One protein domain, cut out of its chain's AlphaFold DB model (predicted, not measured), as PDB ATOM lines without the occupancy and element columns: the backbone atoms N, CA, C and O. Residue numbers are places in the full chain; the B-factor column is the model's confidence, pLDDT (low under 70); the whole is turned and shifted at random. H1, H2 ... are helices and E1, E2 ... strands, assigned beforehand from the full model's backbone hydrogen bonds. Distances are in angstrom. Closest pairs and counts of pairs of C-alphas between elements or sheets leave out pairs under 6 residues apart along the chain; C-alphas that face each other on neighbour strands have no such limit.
ATOM      1  N   THR A 206     103.403 163.062 186.395       62.28
ATOM      2  CA  THR A 206     102.106 163.293 185.731       62.28
ATOM      3  C   THR A 206     101.447 164.601 186.137       62.28
ATOM      4  O   THR A 206     100.667 165.146 185.367       62.28
ATOM      5  N   ASP A 207     101.781 165.109 187.320       68.19
ATOM      6  CA  ASP A 207     101.189 166.323 187.878       68.19
ATOM      7  C   ASP A 207     102.001 167.573 187.486       68.19
ATOM      8  O   ASP A 207     101.621 168.691 187.826       68.19
ATOM      9  N   ILE A 208     103.149 167.390 186.815       78.44
ATOM     10  CA  ILE A 208     104.161 168.433 186.586       78.44
ATOM     11  C   ILE A 208     104.511 168.599 185.106       78.44
ATOM     12  O   ILE A 208     104.723 169.724 184.655       78.44
ATOM     13  N   LEU A 209     104.597 167.508 184.338       90.44
ATOM     14  CA  LEU A 209     104.858 167.605 182.903       90.44
ATOM     15  C   LEU A 209     103.641 168.208 182.202       90.44
ATOM     16  O   LEU A 209     102.559 167.630 182.203       90.44
ATOM     17  N   THR A 210     103.838 169.368 181.582       92.38
ATOM     18  CA  THR A 210     102.775 170.114 180.895       92.38
ATOM     19  C   THR A 210     102.343 169.468 179.580       92.38
ATOM     20  O   THR A 210     101.222 169.692 179.136       92.38
ATOM     21  N   ASN A 211     103.208 168.654 178.962       92.69
ATOM     22  CA  ASN A 211     102.869 167.859 177.785       92.69
ATOM     23  C   ASN A 211     102.230 166.517 178.213       92.69
ATOM     24  O   ASN A 211     102.955 165.655 178.728       92.69
ATOM     25  N   PRO A 212     100.921 166.290 177.976       88.94
ATOM     26  CA  PRO A 212     100.269 165.023 178.321       88.94
ATOM     27  C   PRO A 212     100.877 163.827 177.567       88.94
ATOM     28  O   PRO A 212     100.972 162.726 178.122       88.94
ATOM     29  N   ASP A 213     101.412 164.060 176.369       93.31
ATOM     30  CA  ASP A 213     102.003 163.052 175.486       93.31
ATOM     31  C   ASP A 213     103.516 162.874 175.699       93.31
ATOM     32  O   ASP A 213     104.214 162.336 174.843       93.31
ATOM     33  N   ALA A 214     104.056 163.315 176.843       94.31
ATOM     34  CA  ALA A 214     105.473 163.144 177.167       94.31
ATOM     35  C   ALA A 214     105.939 161.681 177.006       94.31
ATOM     36  O   ALA A 214     105.234 160.734 177.355       94.31
ATOM     37  N   THR A 215     107.149 161.459 176.505       95.50
ATOM     38  CA  THR A 215     107.627 160.082 176.313       95.50
ATOM     39  C   THR A 215     107.823 159.365 177.660       95.50
ATOM     40  O   THR A 215     107.956 160.024 178.704       95.50
ATOM     41  N   PRO A 216     107.847 158.018 177.689       94.56
ATOM     42  CA  PRO A 216     108.164 157.264 178.901       94.56
ATOM     43  C   PRO A 216     109.478 157.701 179.567       94.56
ATOM     44  O   PRO A 216     109.531 157.821 180.790       94.56
ATOM     45  N   GLU A 217     110.506 158.019 178.781       94.75
ATOM     46  CA  GLU A 217     111.821 158.471 179.247       94.75
ATOM     47  C   GLU A 217     111.730 159.837 179.938       94.75
ATOM     48  O   GLU A 217     112.265 160.013 181.033       94.75
ATOM     49  N   ALA A 218     110.989 160.788 179.358       94.50
ATOM     50  CA  ALA A 218     110.775 162.103 179.962       94.50
ATOM     51  C   ALA A 218     110.016 162.001 181.298       94.50
ATOM     52  O   ALA A 218     110.374 162.659 182.281       94.50
ATOM     53  N   ARG A 219     108.997 161.131 181.370       93.00
ATOM     54  CA  ARG A 219     108.266 160.851 182.619       93.00
ATOM     55  C   ARG A 219     109.166 160.184 183.659       93.00
ATOM     56  O   ARG A 219     109.116 160.562 184.830       93.00
ATOM     57  N   ALA A 220     109.997 159.225 183.251       93.31
ATOM     58  CA  ALA A 220     110.945 158.544 184.130       93.31
ATOM     59  C   ALA A 220     111.989 159.515 184.702       93.31
ATOM     60  O   ALA A 220     112.203 159.532 185.916       93.31
ATOM     61  N   LEU A 221     112.566 160.380 183.862       95.00
ATOM     62  CA  LEU A 221     113.507 161.411 184.293       95.00
ATOM     63  C   LEU A 221     112.859 162.374 185.292       95.00
ATOM     64  O   LEU A 221     113.420 162.618 186.357       95.00
ATOM     65  N   MET A 222     111.660 162.883 184.997       93.38
ATOM     66  CA  MET A 222     110.956 163.780 185.917       93.38
ATOM     67  C   MET A 222     110.655 163.094 187.259       93.38
ATOM     68  O   MET A 222     110.876 163.687 188.311       93.38
ATOM     69  N   ASN A 223     110.228 161.827 187.256       90.38
ATOM     70  CA  ASN A 223     110.034 161.062 188.493       90.38
ATOM     71  C   ASN A 223     111.340 160.927 189.293       90.38
ATOM     72  O   ASN A 223     111.327 161.088 190.515       90.38
ATOM     73  N   TYR A 224     112.470 160.683 188.622       92.19
ATOM     74  CA  TYR A 224     113.779 160.675 189.271       92.19
ATOM     75  C   TYR A 224     114.107 162.042 189.891       92.19
ATOM     76  O   TYR A 224     114.446 162.093 191.073       92.19
ATOM     77  N   MET A 225     113.936 163.143 189.147       92.00
ATOM     78  CA  MET A 225     114.174 164.505 189.647       92.00
ATOM     79  C   MET A 225     113.323 164.817 190.885       92.00
ATOM     80  O   MET A 225     113.842 165.317 191.882       92.00
ATOM     81  N   LEU A 226     112.035 164.465 190.860       87.50
ATOM     82  CA  LEU A 226     111.118 164.659 191.988       87.50
ATOM     83  C   LEU A 226     111.512 163.816 193.207       87.50
ATOM     84  O   LEU A 226     111.391 164.287 194.336       87.50
ATOM     85  N   ASN A 227     112.045 162.610 192.998       86.25
ATOM     86  CA  ASN A 227     112.553 161.771 194.084       86.25
ATOM     87  C   ASN A 227     113.845 162.324 194.720       86.25
ATOM     88  O   ASN A 227     114.108 162.045 195.893       86.25
ATOM     89  N   GLN A 228     114.641 163.103 193.973       87.75
ATOM     90  CA  GLN A 228     115.832 163.787 194.497       87.75
ATOM     91  C   GLN A 228     115.525 165.154 195.121       87.75
ATOM     92  O   GLN A 228     116.251 165.585 196.024       87.75
ATOM     93  N   TYR A 229     114.479 165.841 194.650       84.62
ATOM     94  CA  TYR A 229     114.116 167.193 195.075       84.62
ATOM     95  C   TYR A 229     114.027 167.282 196.603       84.62
ATOM     96  O   TYR A 229     113.468 166.398 197.241       84.62
ATOM     97  N   GLY A 230     114.653 168.302 197.200       76.50
ATOM     98  CA  GLY A 230     114.755 168.516 198.655       76.50
ATOM     99  C   GLY A 230     115.537 167.465 199.458       76.50
ATOM    100  O   GLY A 230     115.642 167.604 200.673       76.50
ATOM    101  N   ARG A 231     116.107 166.436 198.815       81.94
ATOM    102  CA  ARG A 231     116.935 165.406 199.471       81.94
ATOM    103  C   ARG A 231     118.397 165.466 199.053       81.94
ATOM    104  O   ARG A 231     119.281 165.248 199.880       81.94
ATOM    105  N   LYS A 232     118.653 165.706 197.767       88.81
ATOM    106  CA  LYS A 232     119.989 165.752 197.165       88.81
ATOM    107  C   LYS A 232     120.076 166.903 196.169       88.81
ATOM    108  O   LYS A 232     119.068 167.341 195.622       88.81
ATOM    109  N   ILE A 233     121.302 167.356 195.923       93.62
ATOM    110  CA  ILE A 233     121.635 168.228 194.797       93.62
ATOM    111  C   ILE A 233     122.310 167.346 193.751       93.62
ATOM    112  O   ILE A 233     123.276 166.646 194.059       93.62
ATOM    113  N   ILE A 234     121.772 167.350 192.536       96.44
ATOM    114  CA  ILE A 234     122.332 166.607 191.409       96.44
ATOM    115  C   ILE A 234     123.419 167.486 190.787       96.44
ATOM    116  O   ILE A 234     123.150 168.630 190.429       96.44
ATOM    117  N   SER A 235     124.648 166.976 190.691       98.19
ATOM    118  CA  SER A 235     125.758 167.713 190.084       98.19
ATOM    119  C   SER A 235     125.530 167.891 188.585       98.19
ATOM    120  O   SER A 235     125.121 166.952 187.899       98.19
ATOM    121  N   GLY A 236     125.832 169.080 188.074       98.19
ATOM    122  CA  GLY A 236     125.761 169.389 186.653       98.19
ATOM    123  C   GLY A 236     126.946 170.228 186.205       98.19
ATOM    124  O   GLY A 236     127.496 170.979 187.008       98.19
ATOM    125  N   GLN A 237     127.330 170.084 184.941       98.25
ATOM    126  CA  GLN A 237     128.381 170.878 184.307       98.25
ATOM    127  C   GLN A 237     127.988 171.212 182.865       98.25
ATOM    128  O   GLN A 237     127.305 170.426 182.206       98.25
ATOM    129  N   HIS A 238     128.403 172.386 182.390       97.38
ATOM    130  CA  HIS A 238     128.253 172.783 180.995       97.38
ATOM    131  C   HIS A 238     129.509 172.399 180.209       97.38
ATOM    132  O   HIS A 238     130.610 172.604 180.715       97.38
ATOM    133  N   THR A 239     129.321 171.883 178.993       94.44
ATOM    134  CA  THR A 239     130.347 171.286 178.112       94.44
ATOM    135  C   THR A 239     130.905 169.939 178.585       94.44
ATOM    136  O   THR A 239     131.031 169.651 179.780       94.44
ATOM    137  N   LEU A 240     131.212 169.069 177.618       96.38
ATOM    138  CA  LEU A 240     131.733 167.725 177.883       96.38
ATOM    139  C   LEU A 240     133.171 167.790 178.404       96.38
ATOM    140  O   LEU A 240     133.569 166.999 179.257       96.38
ATOM    141  N   GLU A 241     133.937 168.745 177.895       96.06
ATOM    142  CA  GLU A 241     135.337 168.969 178.215       96.06
ATOM    143  C   GLU A 241     135.510 169.297 179.706       96.06
ATOM    144  O   GLU A 241     136.317 168.656 180.386       96.06
ATOM    145  N   ASP A 242     134.689 170.202 180.248       97.69
ATOM    146  CA  ASP A 242     134.706 170.531 181.677       97.69
ATOM    147  C   ASP A 242     134.216 169.362 182.541       97.69
ATOM    148  O   ASP A 242     134.758 169.103 183.620       97.69
ATOM    149  N   ALA A 243     133.211 168.612 182.077       97.88
ATOM    150  CA  ALA A 243     132.722 167.435 182.790       97.88
ATOM    151  C   ALA A 243     133.809 166.347 182.909       97.88
ATOM    152  O   ALA A 243     133.969 165.734 183.970       97.88
ATOM    153  N   GLU A 244     134.595 166.135 181.849       97.75
ATOM    154  CA  GLU A 244     135.749 165.234 181.865       97.75
ATOM    155  C   GLU A 244     136.892 165.769 182.728       97.75
ATOM    156  O   GLU A 244     137.525 164.993 183.450       97.75
ATOM    157  N   TRP A 245     137.141 167.079 182.709       98.38
ATOM    158  CA  TRP A 245     138.123 167.697 183.593       98.38
ATOM    159  C   TRP A 245     137.765 167.465 185.069       98.38
ATOM    160  O   TRP A 245     138.612 166.998 185.833       98.38
ATOM    161  N   ILE A 246     136.500 167.662 185.466       98.31
ATOM    162  CA  ILE A 246     136.018 167.373 186.832       98.31
ATOM    163  C   ILE A 246     136.256 165.906 187.200       98.31
ATOM    164  O   ILE A 246     136.725 165.613 188.306       98.31
ATOM    165  N   ARG A 247     135.980 164.973 186.282       97.81
ATOM    166  CA  ARG A 247     136.242 163.547 186.508       97.81
ATOM    167  C   ARG A 247     137.725 163.276 186.744       97.81
ATOM    168  O   ARG A 247     138.052 162.502 187.640       97.81
ATOM    169  N   GLN A 248     138.612 163.916 185.984       98.44
ATOM    170  CA  GLN A 248     140.061 163.783 186.165       98.44
ATOM    171  C   GLN A 248     140.526 164.319 187.524       98.44
ATOM    172  O   GLN A 248     141.384 163.701 188.147       98.44
ATOM    173  N   GLN A 249     139.941 165.422 188.004       98.44
ATOM    174  CA  GLN A 249     140.340 166.025 189.281       98.44
ATOM    175  C   GLN A 249     139.758 165.308 190.503       98.44
ATOM    176  O   GLN A 249     140.391 165.246 191.553       98.44
ATOM    177  N   THR A 250     138.532 164.793 190.397       98.12
ATOM    178  CA  THR A 250     137.762 164.326 191.563       98.12
ATOM    179  C   THR A 250     137.520 162.818 191.584       98.12
ATOM    180  O   THR A 250     137.026 162.285 192.579       98.12
ATOM    181  N   GLY A 251     137.797 162.123 190.478       98.06
ATOM    182  CA  GLY A 251     137.400 160.730 190.273       98.06
ATOM    183  C   GLY A 251     135.892 160.531 190.071       98.06
ATOM    184  O   GLY A 251     135.448 159.389 189.962       98.06
ATOM    185  N   LYS A 252     135.089 161.606 190.018       98.00
ATOM    186  CA  LYS A 252     133.631 161.559 189.830       98.00
ATOM    187  C   LYS A 252     133.195 162.433 188.662       98.00
ATOM    188  O   LYS A 252     133.652 163.560 188.524       98.00
ATOM    189  N   SER A 253     132.261 161.935 187.864       97.88
ATOM    190  CA  SER A 253     131.603 162.738 186.831       97.88
ATOM    191  C   SER A 253     130.409 163.507 187.408       97.88
ATOM    192  O   SER A 253     129.744 163.005 188.324       97.88
ATOM    193  N   PRO A 254     130.078 164.692 186.864       98.31
ATOM    194  CA  PRO A 254     128.753 165.283 187.025       98.31
ATOM    195  C   PRO A 254     127.658 164.288 186.608       98.31
ATOM    196  O   PRO A 254     127.898 163.413 185.783       98.31
ATOM    197  N   ALA A 255     126.454 164.399 187.164       98.38
ATOM    198  CA  ALA A 255     125.330 163.576 186.713       98.38
ATOM    199  C   ALA A 255     124.619 164.204 185.500       98.38
ATOM    200  O   ALA A 255     124.178 163.484 184.603       98.38
ATOM    201  N   ILE A 256     124.533 165.537 185.462       98.62
ATOM    202  CA  ILE A 256     123.943 166.309 184.363       98.62
ATOM    203  C   ILE A 256     125.056 166.890 183.486       98.62
ATOM    204  O   ILE A 256     125.942 167.587 183.984       98.62
ATOM    205  N   LEU A 257     124.972 166.659 182.179       98.50
ATOM    206  CA  LEU A 257     125.714 167.419 181.176       98.50
ATOM    207  C   LEU A 257     124.766 168.415 180.513       98.50
ATOM    208  O   LEU A 257     123.674 168.037 180.091       98.50
ATOM    209  N   SER A 258     125.188 169.672 180.416       97.81
ATOM    210  CA  SER A 258     124.481 170.703 179.662       97.81
ATOM    211  C   SER A 258     125.220 171.026 178.363       97.81
ATOM    212  O   SER A 258     126.415 171.320 178.416       97.81
ATOM    213  N   GLY A 259     124.512 170.990 177.233       97.19
ATOM    214  CA  GLY A 259     124.990 171.452 175.923       97.19
ATOM    215  C   GLY A 259     124.253 172.705 175.441       97.19
ATOM    216  O   GLY A 259     123.227 173.089 176.007       97.19
ATOM    217  N   ASP A 260     124.766 173.343 174.389       97.94
ATOM    218  CA  ASP A 260     124.174 174.553 173.803       97.94
ATOM    219  C   ASP A 260     123.905 174.385 172.305       97.94
ATOM    220  O   ASP A 260     124.789 174.031 171.523       97.94
ATOM    221  N   LEU A 261     122.674 174.680 171.888       98.12
ATOM    222  CA  LEU A 261     122.272 174.618 170.486       98.12
ATOM    223  C   LEU A 261     122.603 175.890 169.684       98.12
ATOM    224  O   LEU A 261     122.201 176.005 168.526       98.12
ATOM    225  N   MET A 262     123.326 176.847 170.274       97.31
ATOM    226  CA  MET A 262     123.703 178.134 169.675       97.31
ATOM    227  C   MET A 262     124.135 178.023 168.210       97.31
ATOM    228  O   MET A 262     123.554 178.689 167.350       97.31
ATOM    229  N   ASP A 263     125.104 177.162 167.906       97.44
ATOM    230  CA  ASP A 263     125.697 177.044 166.568       97.44
ATOM    231  C   ASP A 263     124.857 176.213 165.581       97.44
ATOM    232  O   ASP A 263     125.212 176.113 164.410       97.44
ATOM    233  N   TYR A 264     123.690 175.710 166.006       97.62
ATOM    234  CA  TYR A 264     122.634 175.238 165.101       97.62
ATOM    235  C   TYR A 264     121.677 176.363 164.667       97.62
ATOM    236  O   TYR A 264     120.793 176.136 163.841       97.62
ATOM    237  N   SER A 265     121.826 177.590 165.189       96.81
ATOM    238  CA  SER A 265     121.020 178.735 164.740       96.81
ATOM    239  C   SER A 265     121.288 179.024 163.253       96.81
ATOM    240  O   SER A 265     122.456 179.210 162.894       96.81
ATOM    241  N   PRO A 266     120.259 179.161 162.388       95.62
ATOM    242  CA  PRO A 266     120.454 179.321 160.942       95.62
ATOM    243  C   PRO A 266     121.424 180.443 160.557       95.62
ATOM    244  O   PRO A 266     122.340 180.224 159.774       95.62
ATOM    245  N   SER A 267     121.320 181.609 161.201       94.81
ATOM    246  CA  SER A 267     122.196 182.760 160.932       94.81
ATOM    247  C   SER A 267     123.679 182.510 161.244       94.81
ATOM    248  O   SER A 267     124.541 183.249 160.775       94.81
ATOM    249  N   ARG A 268     123.986 181.534 162.109       95.25
ATOM    250  CA  ARG A 268     125.358 181.121 162.437       95.25
ATOM    251  C   ARG A 268     125.844 180.062 161.460       95.25
ATOM    252  O   ARG A 268     126.955 180.187 160.955       95.25
ATOM    253  N   VAL A 269     124.990 179.092 161.135       96.38
ATOM    254  CA  VAL A 269     125.267 178.069 160.115       96.38
ATOM    255  C   VAL A 269     125.562 178.715 158.756       96.38
ATOM    256  O   VAL A 269     126.554 178.379 158.119       96.38
ATOM    257  N   GLU A 270     124.779 179.719 158.347       94.19
ATOM    258  CA  GLU A 270     125.007 180.509 157.123       94.19
ATOM    259  C   GLU A 270     126.368 181.227 157.108       94.19
ATOM    260  O   GLU A 270     126.928 181.482 156.042       94.19
ATOM    261  N   LYS A 271     126.924 181.525 158.290       92.38
ATOM    262  CA  LYS A 271     128.253 182.126 158.482       92.38
ATOM    263  C   LYS A 271     129.347 181.086 158.776       92.38
ATOM    264  O   LYS A 271     130.453 181.458 159.155       92.38
ATOM    265  N   GLY A 272     129.058 179.797 158.586       95.88
ATOM    266  CA  GLY A 272     130.027 178.706 158.693       95.88
ATOM    267  C   GLY A 272     130.166 178.078 160.081       95.88
ATOM    268  O   GLY A 272     131.092 177.293 160.283       95.88
ATOM    269  N   ALA A 273     129.282 178.388 161.035       96.25
ATOM    270  CA  ALA A 273     129.265 177.677 162.310       96.25
ATOM    271  C   ALA A 273     128.877 176.203 162.111       96.25
ATOM    272  O   ALA A 273     128.004 175.873 161.306       96.25
ATOM    273  N   ALA A 274     129.522 175.324 162.870       96.25
ATOM    274  CA  ALA A 274     129.233 173.899 162.915       96.25
ATOM    275  C   ALA A 274     129.348 173.422 164.363       96.25
ATOM    276  O   ALA A 274     130.230 173.868 165.094       96.25
ATOM    277  N   SER A 275     128.470 172.507 164.767       96.50
ATOM    278  CA  SER A 275     128.399 172.006 166.139       96.50
ATOM    279  C   SER A 275     128.313 170.487 166.171       96.50
ATOM    280  O   SER A 275     127.766 169.870 165.259       96.50
ATOM    281  N   THR A 276     128.860 169.908 167.241       97.38
ATOM    282  CA  THR A 276     128.755 168.478 167.583       97.38
ATOM    283  C   THR A 276     128.086 168.270 168.946       97.38
ATOM    284  O   THR A 276     128.234 167.228 169.584       97.38
ATOM    285  N   GLU A 277     127.387 169.292 169.454       97.19
ATOM    286  CA  GLU A 277     126.801 169.258 170.797       97.19
ATOM    287  C   GLU A 277     125.707 168.188 170.923       97.19
ATOM    288  O   GLU A 277     125.592 167.559 171.975       97.19
ATOM    289  N   ILE A 278     124.954 167.901 169.853       97.56
ATOM    290  CA  ILE A 278     123.988 166.791 169.848       97.56
ATOM    291  C   ILE A 278     124.702 165.449 170.049       97.56
ATOM    292  O   ILE A 278     124.299 164.665 170.908       97.56
ATOM    293  N   GLU A 279     125.786 165.191 169.317       98.06
ATOM    294  CA  GLU A 279     126.571 163.961 169.426       98.06
ATOM    295  C   GLU A 279     127.178 163.805 170.826       98.06
ATOM    296  O   GLU A 279     127.117 162.721 171.408       98.06
ATOM    297  N   LYS A 280     127.706 164.890 171.406       97.88
ATOM    298  CA  LYS A 280     128.230 164.895 172.782       97.88
ATOM    299  C   LYS A 280     127.140 164.589 173.813       97.88
ATOM    300  O   LYS A 280     127.369 163.806 174.737       97.88
ATOM    301  N   MET A 281     125.948 165.169 173.661       97.81
ATOM    302  CA  MET A 281     124.817 164.909 174.557       97.81
ATOM    303  C   MET A 281     124.306 163.467 174.436       97.81
ATOM    304  O   MET A 281     124.046 162.832 175.459       97.81
ATOM    305  N   ILE A 282     124.224 162.917 173.220       97.88
ATOM    306  CA  ILE A 282     123.890 161.501 172.996       97.88
ATOM    307  C   ILE A 282     124.934 160.605 173.666       97.88
ATOM    308  O   ILE A 282     124.570 159.710 174.427       97.88
ATOM    309  N   GLN A 283     126.224 160.892 173.475       97.19
ATOM    310  CA  GLN A 283     127.303 160.144 174.118       97.19
ATOM    311  C   GLN A 283     127.179 160.165 175.651       97.19
ATOM    312  O   GLN A 283     127.476 159.173 176.316       97.19
ATOM    313  N   TRP A 284     126.753 161.285 176.237       98.12
ATOM    314  CA  TRP A 284     126.541 161.377 177.678       98.12
ATOM    315  C   TRP A 284     125.342 160.557 178.156       98.12
ATOM    316  O   TRP A 284     125.440 159.847 179.158       98.12
ATOM    317  N   TYR A 285     124.235 160.608 177.416       97.50
ATOM    318  CA  TYR A 285     123.059 159.782 177.670       97.50
ATOM    319  C   TYR A 285     123.386 158.282 177.610       97.50
ATOM    320  O   TYR A 285     123.000 157.533 178.504       97.50
ATOM    321  N   GLU A 286     124.176 157.845 176.627       97.56
ATOM    322  CA  GLU A 286     124.621 156.448 176.494       97.56
ATOM    323  C   GLU A 286     125.484 155.973 177.676       97.56
ATOM    324  O   GLU A 286     125.512 154.784 177.993       97.56
ATOM    325  N   ARG A 287     126.147 156.896 178.382       96.12
ATOM    326  CA  ARG A 287     126.873 156.621 179.636       96.12
ATOM    327  C   ARG A 287     125.953 156.572 180.866       96.12
ATOM    328  O   ARG A 287     126.444 156.422 181.984       96.12
ATOM    329  N   GLY A 288     124.640 156.722 180.683       96.75
ATOM    330  CA  GLY A 288     123.643 156.810 181.753       96.75
ATOM    331  C   GLY A 288     123.521 158.200 182.385       96.75
ATOM    332  O   GLY A 288     122.939 158.333 183.461       96.75
ATOM    333  N   GLY A 289     124.092 159.230 181.755       97.44
ATOM    334  CA  GLY A 289     124.021 160.608 182.227       97.44
ATOM    335  C   GLY A 289     122.693 161.291 181.891       97.44
ATOM    336  O   GLY A 289     121.980 160.911 180.964       97.44
ATOM    337  N   ILE A 290     122.367 162.344 182.640       98.62
ATOM    338  CA  ILE A 290     121.225 163.216 182.350       98.62
ATOM    339  C   ILE A 290     121.685 164.321 181.400       98.62
ATOM    340  O   ILE A 290     122.743 164.914 181.602       98.62
ATOM    341  N   VAL A 291     120.871 164.627 180.395       98.31
ATOM    342  CA  VAL A 291     121.128 165.715 179.447       98.31
ATOM    343  C   VAL A 291     120.246 166.914 179.779       98.31
ATOM    344  O   VAL A 291     119.040 166.783 179.987       98.31
ATOM    345  N   SER A 292     120.863 168.089 179.802       98.06
ATOM    346  CA  SER A 292     120.215 169.394 179.749       98.06
ATOM    347  C   SER A 292     120.669 170.105 178.478       98.06
ATOM    348  O   SER A 292     121.780 169.885 178.004       98.06
ATOM    349  N   LEU A 293     119.836 170.985 177.937       96.88
ATOM    350  CA  LEU A 293     120.224 171.834 176.816       96.88
ATOM    351  C   LEU A 293     119.745 173.261 177.034       96.88
ATOM    352  O   LEU A 293     118.683 173.490 177.618       96.88
ATOM    353  N   CYS A 294     120.535 174.211 176.560       97.62
ATOM    354  CA  CYS A 294     120.118 175.586 176.355       97.62
ATOM    355  C   CYS A 294     120.236 175.944 174.872       97.62
ATOM    356  O   CYS A 294     120.750 175.177 174.055       97.62
ATOM    357  N   TRP A 295     119.707 177.110 174.517       98.06
ATOM    358  CA  TRP A 295     119.874 177.656 173.184       98.06
ATOM    359  C   TRP A 295     120.116 179.155 173.287       98.06
ATOM    360  O   TRP A 295     119.178 179.927 173.501       98.06
TER     361      TRP A 295
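AT A GLANCE: This is residues 206 to 295 of the 315 residues of the protein "GH26 domain-containing protein" of Paenibacillus faecis (UniProt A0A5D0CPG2). A small wall of three parallel strands, E1, E2 and E3, has H4 packed along one face over E2 and E3, and H2 set on the same face at the E1 edge, while the other face has no named helix on it. H1 is off this body beyond the E3 edge, joined to E1 by a link whose residues 229 to 232, with 227 and 228 of H1, stick out; at the other end of the length, the short H3 sits in a drawn-out loop of residues 261 to 276 that runs on from the end of E2. The printed part has 90 residues, with four named helices and three named strands in the order H1 E1 H2 E2 H3 H4 E3; the sheet's order is E1 E2 E3, and the class is mixed, helices and strands. The whole is loose, with a radius of gyration of the C-alphas of 15.3 A, and flat, with spans of 44 by 40 by 21 A.

IN THESE COORDINATES: The inner strand E2, residues 256 to 260, runs 13.4 A from its first to its last C-alpha, beginning at (123.943, 166.309, 184.363). E3, residues 290 to 294, runs 13.8 A and ends with C-alpha 294 at (120.118, 175.586, 176.355). E1 has three residues, 236 to 238. H4, residues 277 to 286, measures 14.2 A, and H2, residues 240 to 250, measures 15.3 A. H1, residues 216 to 228, is the longest helix, 18.6 A from C-alpha 216 at (108.164, 157.264, 178.901) to C-alpha 228. H3 has four residues, 266 to 269.

HOW THE PARTS SIT: E1 and E2 are parallel neighbours, their directions 22 degrees apart, with N 237 and O 256 at 3.0 A and N 258 and O 237 at 2.9 A, within hydrogen-bond range. E2 and E3 are parallel at 27 degrees, with N 292 and O 257 at 2.8 A and N 259 and O 292 at 3.0 A. E1 and E3 are the edge strands. H4 is on the sheet at a height of 8.7 A, over E2 and E3, and runs along the strands, at 12 degrees to E2 on the local plane; its closest C-alphas to E2 are those of Glu 277 and Gly 259, 5.9 A apart. H2 is on the same face, over E1 at a height of 9.5 A, though this only just holds, with a local plane fitted to 6 C-alphas of the sheet; it runs slantwise to the strands, at 37 degrees to E1 on the local plane. The C-alphas of Gln 237 and Ala 243 are the closest of E1 and H2, at 5.7 A. With H2 and H4 on one face, the arrangement is two layers, helices over one side of a sheet. H2 and H4 are close but not clearly touching: their closest C-alphas, those of Leu 240 and Lys 280, are 6.8 A apart, and they run the same way at a steep tilt of 46 degrees. E1, H2, E2 and E2, H3 H4, E3 are strand-helix-strand units, two parallel neighbour strands joined through helices, each with a right-handed crossover. H1 is not on the sheet and is only just apart from E3, with the closest C-alphas 8.2 A apart. H3 is not on the sheet either, and is apart from H4. In H1, H2 and H4 every O i to N i+4 pair is within hydrogen-bond range; H3 is too short for such a pair.

THE WHOLE: The two C-alphas farthest apart are those of Arg 231 and Lys 271, at 45.7 A. The printed part, residues 206 to 295, has no cut, and no link is long. Residues 227 to 232 stand free. The mean pLDDT of the printed part is 94.5, and residues 206 to 207 are under 70.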